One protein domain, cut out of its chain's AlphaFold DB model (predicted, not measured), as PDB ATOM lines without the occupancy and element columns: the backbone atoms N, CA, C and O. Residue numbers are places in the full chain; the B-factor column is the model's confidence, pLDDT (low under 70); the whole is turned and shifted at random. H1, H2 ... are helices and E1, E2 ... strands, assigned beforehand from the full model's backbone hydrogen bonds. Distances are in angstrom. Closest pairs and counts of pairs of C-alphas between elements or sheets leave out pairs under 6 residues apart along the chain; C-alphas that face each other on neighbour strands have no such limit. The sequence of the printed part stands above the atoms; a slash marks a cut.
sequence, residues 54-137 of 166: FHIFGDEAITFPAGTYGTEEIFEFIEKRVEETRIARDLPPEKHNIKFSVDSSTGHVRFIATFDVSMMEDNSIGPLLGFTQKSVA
ATOM      1  N   PHE A  54     154.786 150.102  94.017       87.44
ATOM      2  CA  PHE A  54     156.033 149.493  94.466       87.44
ATOM      3  C   PHE A  54     155.930 147.976  94.299       87.44
ATOM      4  O   PHE A  54     155.105 147.326  94.944       87.44
ATOM      5  N   HIS A  55     156.745 147.416  93.404       84.88
ATOM      6  CA  HIS A  55     156.619 146.025  92.973       84.88
ATOM      7  C   HIS A  55     157.522 145.097  93.767       84.88
ATOM      8  O   HIS A  55     158.749 145.226  93.763       84.88
ATOM      9  N   ILE A  56     156.899 144.112  94.400       83.44
ATOM     10  CA  ILE A  56     157.567 143.044  95.133       83.44
ATOM     11  C   ILE A  56     157.483 141.782  94.276       83.44
ATOM     12  O   ILE A  56     156.411 141.402  93.809       83.44
ATOM     13  N   PHE A  57     158.617 141.133  94.028       76.38
ATOM     14  CA  PHE A  57     158.642 139.951  93.176       76.38
ATOM     15  C   PHE A  57     157.908 138.784  93.845       76.38
ATOM     16  O   PHE A  57     158.224 138.403  94.973       76.38
ATOM     17  N   GLY A  58     156.956 138.184  93.127       72.12
ATOM     18  CA  GLY A  58     156.150 137.078  93.651       72.12
ATOM     19  C   GLY A  58     155.094 137.502  94.678       72.12
ATOM     20  O   GLY A  58     154.550 136.637  95.364       72.12
ATOM     21  N   ASP A  59     154.799 138.798  94.780       77.19
ATOM     22  CA  ASP A  59     153.766 139.353  95.652       77.19
ATOM     23  C   ASP A  59     152.897 140.379  94.908       77.19
ATOM     24  O   ASP A  59     153.204 140.786  93.787       77.19
ATOM     25  N   GLU A  60     151.803 140.800  95.538       82.81
ATOM     26  CA  GLU A  60     151.018 141.937  95.079       82.81
ATOM     27  C   GLU A  60     151.819 143.232  95.245       82.81
ATOM     28  O   GLU A  60     152.475 143.474  96.263       82.81
ATOM     29  N   ALA A  61     151.755 144.080  94.222       86.88
ATOM     30  CA  ALA A  61     152.363 145.397  94.269       86.88
ATOM     31  C   ALA A  61     151.666 146.282  95.312       86.88
ATOM     32  O   ALA A  61     150.448 146.247  95.493       86.88
ATOM     33  N   ILE A  62     152.449 147.124  95.980       90.00
ATOM     34  CA  ILE A  62     151.928 148.133  96.895       90.00
ATOM     35  C   ILE A  62     151.499 149.337  96.061       90.00
ATOM     36  O   ILE A  62     152.348 150.044  95.517       90.00
ATOM     37  N   THR A  63     150.190 149.562  95.968       91.31
ATOM     38  CA  THR A  63     149.625 150.721  95.272       91.31
ATOM     39  C   THR A  63     149.447 151.902  96.226       91.31
ATOM     40  O   THR A  63     148.844 151.776  97.296       91.31
ATOM     41  N   PHE A  64     149.940 153.066  95.822       88.69
ATOM     42  CA  PHE A  64     149.804 154.325  96.541       88.69
ATOM     43  C   PHE A  64     148.590 155.106  96.026       88.69
ATOM     44  O   PHE A  64     148.340 155.146  94.819       88.69
ATOM     45  N   PRO A  65     147.837 155.790  96.899       87.25
ATOM     46  CA  PRO A  65     146.879 156.788  96.450       87.25
ATOM     47  C   PRO A  65     147.582 157.923  95.688       87.25
ATOM     48  O   PRO A  65     148.744 158.238  95.935       87.25
ATOM     49  N   ALA A  66     146.869 158.568  94.764       81.62
ATOM     50  CA  ALA A  66     147.399 159.749  94.087       81.62
ATOM     51  C   ALA A  66     147.554 160.906  95.082       81.62
ATOM     52  O   ALA A  66     146.637 161.199  95.851       81.62
ATOM     53  N   GLY A  67     148.694 161.593  95.034       79.75
ATOM     54  CA  GLY A  67     148.979 162.666  95.977       79.75
ATOM     55  C   GLY A  67     150.414 163.166  95.933       79.75
ATOM     56  O   GLY A  67     151.254 162.698  95.157       79.75
ATOM     57  N   THR A  68     150.674 164.151  96.783       76.94
ATOM     58  CA  THR A  68     152.019 164.638  97.081       76.94
ATOM     59  C   THR A  68     152.465 163.990  98.375       76.94
ATOM     60  O   THR A  68     151.762 164.099  99.374       76.94
ATOM     61  N   TYR A  69     153.621 163.335  98.337       78.69
ATOM     62  CA  TYR A  69     154.175 162.628  99.481       78.69
ATOM     63  C   TYR A  69     155.596 163.104  99.748       78.69
ATOM     64  O   TYR A  69     156.374 163.348  98.818       78.69
ATOM     65  N   GLY A  70     155.937 163.213 101.026       75.81
ATOM     66  CA  GLY A  70     157.322 163.280 101.459       75.81
ATOM     67  C   GLY A  70     158.031 161.943 101.240       75.81
ATOM     68  O   GLY A  70     157.418 160.878 101.229       75.81
ATOM     69  N   THR A  71     159.354 161.987 101.107       76.81
ATOM     70  CA  THR A  71     160.188 160.782 100.994       76.81
ATOM     71  C   THR A  71     160.019 159.847 102.194       76.81
ATOM     72  O   THR A  71     159.910 158.636 102.025       76.81
ATOM     73  N   GLU A  72     159.938 160.412 103.397       80.75
ATOM     74  CA  GLU A  72     159.721 159.663 104.640       80.75
ATOM     75  C   GLU A  72     158.332 159.012 104.673       80.75
ATOM     76  O   GLU A  72     158.221 157.831 104.989       80.75
ATOM     77  N   GLU A  73     157.294 159.733 104.237       84.81
ATOM     78  CA  GLU A  73     155.922 159.212 104.165       84.81
ATOM     79  C   GLU A  73     155.818 158.017 103.206       84.81
ATOM     80  O   GLU A  73     155.131 157.042 103.506       84.81
ATOM     81  N   ILE A  74     156.527 158.059 102.069       84.88
ATOM     82  CA  ILE A  74     156.594 156.929 101.129       84.88
ATOM     83  C   ILE A  74     157.226 155.708 101.804       84.88
ATOM     84  O   ILE A  74     156.721 154.597 101.654       84.88
ATOM     85  N   PHE A  75     158.316 155.891 102.550       86.88
ATOM     86  CA  PHE A  75     159.007 154.782 103.210       86.88
ATOM     87  C   PHE A  75     158.166 154.161 104.313       86.88
ATOM     88  O   PHE A  75     157.992 152.944 104.324       86.88
ATOM     89  N   GLU A  76     157.589 154.985 105.185       89.38
ATOM     90  CA  GLU A  76     156.693 154.519 106.242       89.38
ATOM     91  C   GLU A  76     155.492 153.767 105.665       89.38
ATOM     92  O   GLU A  76     155.088 152.730 106.195       89.38
ATOM     93  N   PHE A  77     154.946 154.242 104.540       90.50
ATOM     94  CA  PHE A  77     153.847 153.570 103.857       90.50
ATOM     95  C   PHE A  77     154.245 152.177 103.349       90.50
ATOM     96  O   PHE A  77     153.505 151.214 103.568       90.50
ATOM     97  N   ILE A  78     155.416 152.045 102.714       90.06
ATOM     98  CA  ILE A  78     155.922 150.751 102.227       90.06
ATOM     99  C   ILE A  78     156.179 149.802 103.400       90.06
ATOM    100  O   ILE A  78     155.698 148.671 103.377       90.06
ATOM    101  N   GLU A  79     156.906 150.249 104.428       90.94
ATOM    102  CA  GLU A  79     157.234 149.428 105.601       90.94
ATOM    103  C   GLU A  79     155.972 148.916 106.293       90.94
ATOM    104  O   GLU A  79     155.847 147.721 106.565       90.94
ATOM    105  N   LYS A  80     154.993 149.802 106.505       93.00
ATOM    106  CA  LYS A  80     153.713 149.441 107.108       93.00
ATOM    107  C   LYS A  80     152.967 148.409 106.270       93.00
ATOM    108  O   LYS A  80     152.450 147.441 106.820       93.00
ATOM    109  N   ARG A  81     152.909 148.590 104.949       92.44
ATOM    110  CA  ARG A  81     152.172 147.674 104.073       92.44
ATOM    111  C   ARG A  81     152.827 146.295 104.004       92.44
ATOM    112  O   ARG A  81     152.122 145.290 104.011       92.44
ATOM    113  N   VAL A  82     154.158 146.239 103.995       89.56
ATOM    114  CA  VAL A  82     154.911 144.977 104.076       89.56
ATOM    115  C   VAL A  82     154.669 144.281 105.414       89.56
ATOM    116  O   VAL A  82     154.451 143.073 105.441       89.56
ATOM    117  N   GLU A  83     154.642 145.030 106.515       90.62
ATOM    118  CA  GLU A  83     154.348 144.484 107.840       90.62
ATOM    119  C   GLU A  83     152.910 143.945 107.941       90.62
ATOM    120  O   GLU A  83     152.692 142.850 108.461       90.62
ATOM    121  N   GLU A  84     151.926 144.655 107.385       91.06
ATOM    122  CA  GLU A  84     150.541 144.177 107.283       91.06
ATOM    123  C   GLU A  84     150.455 142.860 106.497       91.06
ATOM    124  O   GLU A  84     149.832 141.903 106.963       91.06
ATOM    125  N   THR A  85     151.118 142.779 105.339       89.00
ATOM    126  CA  THR A  85     151.182 141.558 104.521       89.00
ATOM    127  C   THR A  85     151.883 140.421 105.260       89.00
ATOM    128  O   THR A  85     151.428 139.274 105.214       89.00
ATOM    129  N   ARG A  86     152.961 140.722 105.996       90.25
ATOM    130  CA  ARG A  86     153.682 139.754 106.830       90.25
ATOM    131  C   ARG A  86     152.767 139.148 107.892       90.25
ATOM    132  O   ARG A  86     152.735 137.925 108.032       90.25
ATOM    133  N   ILE A  87     152.038 139.992 108.627       89.88
ATOM    134  CA  ILE A  87     151.112 139.573 109.689       89.88
ATOM    135  C   ILE A  87     149.952 138.770 109.097       89.88
ATOM    136  O   ILE A  87     149.631 137.701 109.608       89.88
ATOM    137  N   ALA A  88     149.358 139.235 107.994       89.75
ATOM    138  CA  ALA A  88     148.243 138.552 107.337       89.75
ATOM    139  C   ALA A  88     148.611 137.143 106.838       89.75
ATOM    140  O   ALA A  88     147.753 136.265 106.772       89.75
ATOM    141  N   ARG A  89     149.886 136.924 106.498       87.69
ATOM    142  CA  ARG A  89     150.421 135.640 106.020       87.69
ATOM    143  C   ARG A  89     151.098 134.800 107.103       87.69
ATOM    144  O   ARG A  89     151.648 133.753 106.773       87.69
ATOM    145  N   ASP A  90     151.087 135.259 108.355       91.38
ATOM    146  CA  ASP A  90     151.768 134.619 109.489       91.38
ATOM    147  C   ASP A  90     153.249 134.290 109.201       91.38
ATOM    148  O   ASP A  90     153.768 133.210 109.491       91.38
ATOM    149  N   LEU A  91     153.949 135.228 108.552       85.75
ATOM    150  CA  LEU A  91     155.349 135.055 108.171       85.75
ATOM    151  C   LEU A  91     156.293 135.588 109.261       85.75
ATOM    152  O   LEU A  91     156.060 136.665 109.824       85.75
ATOM    153  N   PRO A  92     157.418 134.905 109.535       83.56
ATOM    154  CA  PRO A  92     158.421 135.432 110.446       83.56
ATOM    155  C   PRO A  92     159.112 136.671 109.838       83.56
ATOM    156  O   PRO A  92     159.314 136.717 108.619       83.56
ATOM    157  N   PRO A  93     159.550 137.646 110.661       77.31
ATOM    158  CA  PRO A  93     160.235 138.865 110.202       77.31
ATOM    159  C   PRO A  93     161.459 138.608 109.317       77.31
ATOM    160  O   PRO A  93     161.777 139.390 108.431       77.31
ATOM    161  N   GLU A  94     162.137 137.481 109.514       81.38
ATOM    162  CA  GLU A  94     163.315 137.090 108.735       81.38
ATOM    163  C   GLU A  94     162.993 136.757 107.269       81.38
ATOM    164  O   GLU A  94     163.881 136.782 106.421       81.38
ATOM    165  N   LYS A  95     161.730 136.437 106.959       77.88
ATOM    166  CA  LYS A  95     161.307 135.990 105.625       77.88
ATOM    167  C   LYS A  95     160.579 137.052 104.811       77.88
ATOM    168  O   LYS A  95     160.508 136.908 103.597       77.88
ATOM    169  N   HIS A  96     160.029 138.081 105.450       81.62
ATOM    170  CA  HIS A  96     159.274 139.115 104.744       81.62
ATOM    171  C   HIS A  96     159.323 140.432 105.514       81.62
ATOM    172  O   HIS A  96     158.506 140.675 106.394       81.62
ATOM    173  N   ASN A  97     160.339 141.242 105.232       85.56
ATOM    174  CA  ASN A  97     160.562 142.519 105.890       85.56
ATOM    175  C   ASN A  97     161.346 143.454 104.968       85.56
ATOM    176  O   ASN A  97     162.158 143.005 104.151       85.56
ATOM    177  N   ILE A  98     161.118 144.752 105.138       85.81
ATOM    178  CA  ILE A  98     161.843 145.825 104.476       85.81
ATOM    179  C   ILE A  98     162.119 146.936 105.480       85.81
ATOM    180  O   ILE A  98     161.307 147.204 106.360       85.81
ATOM    181  N   LYS A  99     163.270 147.589 105.346       86.12
ATOM    182  CA  LYS A  99     163.588 148.776 106.133       86.12
ATOM    183  C   LYS A  99     164.357 149.792 105.317       86.12
ATOM    184  O   LYS A  99     165.351 149.431 104.685       86.12
ATOM    185  N   PHE A 100     163.941 151.047 105.390       83.12
ATOM    186  CA  PHE A 100     164.594 152.193 104.781       83.12
ATOM    187  C   PHE A 100     165.471 152.924 105.803       83.12
ATOM    188  O   PHE A 100     165.275 152.887 107.016       83.12
ATOM    189  N   SER A 101     166.505 153.577 105.297       77.00
ATOM    190  CA  SER A 101     167.420 154.405 106.069       77.00
ATOM    191  C   SER A 101     167.922 155.531 105.184       77.00
ATOM    192  O   SER A 101     168.303 155.304 104.036       77.00
ATOM    193  N   VAL A 102     167.919 156.746 105.720       71.94
ATOM    194  CA  VAL A 102     168.428 157.929 105.029       71.94
ATOM    195  C   VAL A 102     169.734 158.339 105.689       71.94
ATOM    196  O   VAL A 102     169.814 158.516 106.903       71.94
ATOM    197  N   ASP A 103     170.778 158.469 104.884       70.81
ATOM    198  CA  ASP A 103     172.057 159.004 105.320       70.81
ATOM    199  C   ASP A 103     171.933 160.527 105.446       70.81
ATOM    200  O   ASP A 103     171.875 161.244 104.448       70.81
ATOM    201  N   SER A 104     171.884 161.024 106.683       63.19
ATOM    202  CA  SER A 104     171.670 162.446 106.986       63.19
ATOM    203  C   SER A 104     172.761 163.371 106.445       63.19
ATOM    204  O   SER A 104     172.531 164.570 106.316       63.19
ATOM    205  N   SER A 105     173.941 162.837 106.111       56.56
ATOM    206  CA  SER A 105     175.061 163.624 105.590       56.56
ATOM    207  C   SER A 105     175.052 163.761 104.066       56.56
ATOM    208  O   SER A 105     175.560 164.745 103.533       56.56
ATOM    209  N   THR A 106     174.474 162.786 103.363       59.50
ATOM    210  CA  THR A 106     174.503 162.706 101.891       59.50
ATOM    211  C   THR A 106     173.119 162.733 101.246       59.50
ATOM    212  O   THR A 106     173.021 162.820 100.025       59.50
ATOM    213  N   GLY A 107     172.046 162.629 102.037       63.56
ATOM    214  CA  GLY A 107     170.679 162.460 101.541       63.56
ATOM    215  C   GLY A 107     170.450 161.109 100.857       63.56
ATOM    216  O   GLY A 107     169.452 160.927 100.164       63.56
ATOM    217  N   HIS A 108     171.379 160.158 100.996       62.84
ATOM    218  CA  HIS A 108     171.277 158.862 100.335       62.84
ATOM    219  C   HIS A 108     170.273 157.956 101.032       62.84
ATOM    220  O   HIS A 108     170.429 157.619 102.204       62.84
ATOM    221  N   VAL A 109     169.290 157.494 100.268       68.81
ATOM    222  CA  VAL A 109     168.327 156.486 100.703       68.81
ATOM    223  C   VAL A 109     168.926 155.101 100.488       68.81
ATOM    224  O   VAL A 109     169.402 154.768  99.404       68.81
ATOM    225  N   ARG A 110     168.886 154.265 101.520       72.94
ATOM    226  CA  ARG A 110     169.235 152.844 101.457       72.94
ATOM    227  C   ARG A 110     168.079 152.042 102.014       72.94
ATOM    228  O   ARG A 110     167.513 152.431 103.031       72.94
ATOM    229  N   PHE A 111     167.785 150.901 101.408       78.56
ATOM    230  CA  PHE A 111     166.855 149.947 101.992       78.56
ATOM    231  C   PHE A 111     167.435 148.540 102.007       78.56
ATOM    232  O   PHE A 111     168.312 148.198 101.211       78.56
ATOM    233  N   ILE A 112     166.951 147.740 102.948       81.25
ATOM    234  CA  ILE A 112     167.268 146.323 103.087       81.25
ATOM    235  C   ILE A 112     165.943 145.580 103.043       81.25
ATOM    236  O   ILE A 112     165.053 145.891 103.829       81.25
ATOM    237  N   ALA A 113     165.823 144.617 102.132       83.00
ATOM    238  CA  ALA A 113     164.652 143.762 101.991       83.00
ATOM    239  C   ALA A 113     165.063 142.284 102.013       83.00
ATOM    240  O   ALA A 113     166.144 141.919 101.535       83.00
ATOM    241  N   THR A 114     164.194 141.436 102.560       84.69
ATOM    242  CA  THR A 114     164.357 139.968 102.565       84.69
ATOM    243  C   THR A 114     163.732 139.291 101.341       84.69
ATOM    244  O   THR A 114     163.844 138.077 101.181       84.69
ATOM    245  N   PHE A 115     163.121 140.079 100.460       81.00
ATOM    246  CA  PHE A 115     162.513 139.676  99.195       81.00
ATOM    247  C   PHE A 115     163.064 140.519  98.041       81.00
ATOM    248  O   PHE A 115     163.667 141.574  98.255       81.00
ATOM    249  N   ASP A 116     162.853 140.039  96.818       80.62
ATOM    250  CA  ASP A 116     163.280 140.745  95.616       80.62
ATOM    251  C   ASP A 116     162.294 141.878  95.291       80.62
ATOM    252  O   ASP A 116     161.075 141.725  95.401       80.62
ATOM    253  N   VAL A 117     162.825 143.026  94.876       78.81
ATOM    254  CA  VAL A 117     162.047 144.223  94.529       78.81
ATOM    255  C   VAL A 117     162.302 144.574  93.067       78.81
ATOM    256  O   VAL A 117     163.456 144.709  92.646       78.81
ATOM    257  N   SER A 118     161.231 144.733  92.288       75.75
ATOM    258  CA  SER A 118     161.309 145.148  90.885       75.75
ATOM    259  C   SER A 118     161.072 146.649  90.760       75.75
ATOM    260  O   SER A 118     160.112 147.196  91.295       75.75
ATOM    261  N   MET A 119     161.941 147.319  90.007       72.50
ATOM    262  CA  MET A 119     161.763 148.719  89.612       72.50
ATOM    263  C   MET A 119     161.553 148.842  88.093       72.50
ATOM    264  O   MET A 119     161.629 149.943  87.557       72.50
ATOM    265  N   MET A 120     161.331 147.717  87.395       69.94
ATOM    266  CA  MET A 120     161.227 147.662  85.927       69.94
ATOM    267  C   MET A 120     159.824 147.878  85.381       69.94
ATOM    268  O   MET A 120     159.694 148.115  84.186       69.94
ATOM    269  N   GLU A 121     158.802 147.743  86.217       76.88
ATOM    270  CA  GLU A 121     157.417 147.756  85.757       76.88
ATOM    271  C   GLU A 121     156.957 149.165  85.353       76.88
ATOM    272  O   GLU A 121     157.312 150.164  85.997       76.88
ATOM    273  N   ASP A 122     156.123 149.219  84.310       70.50
ATOM    274  CA  ASP A 122     155.531 150.426  83.721       70.50
ATOM    275  C   ASP A 122     154.440 151.013  84.637       70.50
ATOM    276  O   ASP A 122     153.253 150.953  84.341       70.50
ATOM    277  N   ASN A 123     154.855 151.503  85.803       84.50
ATOM    278  CA  ASN A 123     154.110 152.279  86.815       84.50
ATOM    279  C   ASN A 123     154.873 152.343  88.156       84.50
ATOM    280  O   ASN A 123     154.331 152.775  89.180       84.50
ATOM    281  N   SER A 124     156.125 151.874  88.178       82.50
ATOM    282  CA  SER A 124     156.929 151.835  89.387       82.50
ATOM    283  C   SER A 124     157.169 153.237  89.957       82.50
ATOM    284  O   SER A 124     157.406 154.206  89.235       82.50
ATOM    285  N   ILE A 125     157.186 153.331  91.284       83.56
ATOM    286  CA  ILE A 125     157.658 154.493  92.040       83.56
ATOM    287  C   ILE A 125     159.194 154.612  92.000       83.56
ATOM    288  O   ILE A 125     159.760 155.630  92.391       83.56
ATOM    289  N   GLY A 126     159.896 153.592  91.495       76.31
ATOM    290  CA  GLY A 126     161.355 153.543  91.401       76.31
ATOM    291  C   GLY A 126     161.999 154.792  90.775       76.31
ATOM    292  O   GLY A 126     162.870 155.397  91.407       76.31
ATOM    293  N   PRO A 127     161.548 155.240  89.586       72.44
ATOM    294  CA  PRO A 127     162.028 156.466  88.952       72.44
ATOM    295  C   PRO A 127     161.811 157.727  89.798       72.44
ATOM    296  O   PRO A 127     162.672 158.606  89.800       72.44
ATOM    297  N   LEU A 128     160.701 157.812  90.547       72.81
ATOM    298  CA  LEU A 128     160.426 158.937  91.451       72.81
ATOM    299  C   LEU A 128     161.435 159.009  92.601       72.81
ATOM    300  O   LEU A 128     161.840 160.094  93.007       72.81
ATOM    301  N   LEU A 129     161.874 157.855  93.093       72.31
ATOM    302  CA  LEU A 129     162.862 157.736  94.164       72.31
ATOM    303  C   LEU A 129     164.315 157.807  93.653       72.31
ATOM    304  O   LEU A 129     165.253 157.645  94.432       72.31
ATOM    305  N   GLY A 130     164.514 158.053  92.354       65.06
ATOM    306  CA  GLY A 130     165.838 158.162  91.741       65.06
ATOM    307  C   GLY A 130     166.554 156.822  91.547       65.06
ATOM    308  O   GLY A 130     167.767 156.807  91.324       65.06
ATOM    309  N   PHE A 131     165.842 155.690  91.618       63.88
ATOM    310  CA  PHE A 131     166.432 154.383  91.337       63.88
ATOM    311  C   PHE A 131     166.714 154.248  89.837       63.88
ATOM    312  O   PHE A 131     165.815 154.093  89.016       63.88
ATOM    313  N   THR A 132     167.996 154.295  89.482       53.88
ATOM    314  CA  THR A 132     168.486 154.068  88.112       53.88
ATOM    315  C   THR A 132     168.699 152.585  87.800       53.88
ATOM    316  O   THR A 132     168.810 152.206  86.632       53.88
ATOM    317  N   GLN A 133     168.748 151.732  88.831       51.56
ATOM    318  CA  GLN A 133     168.853 150.283  88.693       51.56
ATOM    319  C   GLN A 133     167.506 149.573  88.777       51.56
ATOM    320  O   GLN A 133     166.612 149.940  89.532       51.56
ATOM    321  N   LYS A 134     167.413 148.519  87.970       58.91
ATOM    322  CA  LYS A 134     166.167 147.946  87.472       58.91
ATOM    323  C   LYS A 134     165.585 146.818  88.348       58.91
ATOM    324  O   LYS A 134     164.378 146.619  88.348       58.91
ATOM    325  N   SER A 135     166.383 146.134  89.166       56.25
ATOM    326  CA  SER A 135     165.902 145.100  90.104       56.25
ATOM    327  C   SER A 135     166.859 144.948  91.284       56.25
ATOM    328  O   SER A 135     168.071 144.909  91.068       56.25
ATOM    329  N   VAL A 136     166.338 144.817  92.504       58.56
ATOM    330  CA  VAL A 136     167.135 144.612  93.725       58.56
ATOM    331  C   VAL A 136     166.883 143.204  94.253       58.56
ATOM    332  O   VAL A 136     165.761 142.878  94.630       58.56
ATOM    333  N   ALA A 137     167.930 142.376  94.262       58.38
ATOM    334  CA  ALA A 137     167.877 141.029  94.827       58.38
ATOM    335  C   ALA A 137     167.970 141.071  96.362       58.38
ATOM    336  O   ALA A 137     168.721 141.877  96.922       58.38
TER     337      ALA A 137
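Overview. This is residues 54 to 137 of the 166 residues of an uncharacterized protein of Nesidiocoris tenuis (UniProt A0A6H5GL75). With little regular structure, the domain is one long helix, H1, beside a two-stranded antiparallel hairpin, E2 and E3, both over a mass of loops that holds short E1. Residues 103 to 108 at the hairpin's tip and link residues 65 to 70 stick out. The 84 printed residues run E1, H1, E2, E3, mixed helix and strand, with 33 in named elements. The whole is compact, radius of gyration of the C-alphas 12.7 A, spanning 36 by 30 by 26 A.

Along the chain. E2, residues 98 to 103, is 16.7 A long; E3, residues 108 to 113, 16.6 A, ending at C-alpha 113 (164.652, 143.762, 101.991). H1, residues 71 to 88, is 26.0 A long. E1, residues 54 to 56, 6.7 A, begins at C-alpha 54 (156.033, 149.493, 94.466).

Arrangement. In the hairpin, N 101 and O 110 are within hydrogen-bond range, 2.7 A. The closest C-alphas of H1 and E2, Glu 79 and Ile 98, are 6.0 A apart. H1 has every O i to N i+4 pair within range. Residues 55 to 56 of E1 pair antiparallel with residues 117 to 118.

Size, cuts and confidence. The printed part has no cut. The E1 to H1 link is long, 14 residues. Residues 104 to 109, 120 and 130 to 137 have pLDDT under 70.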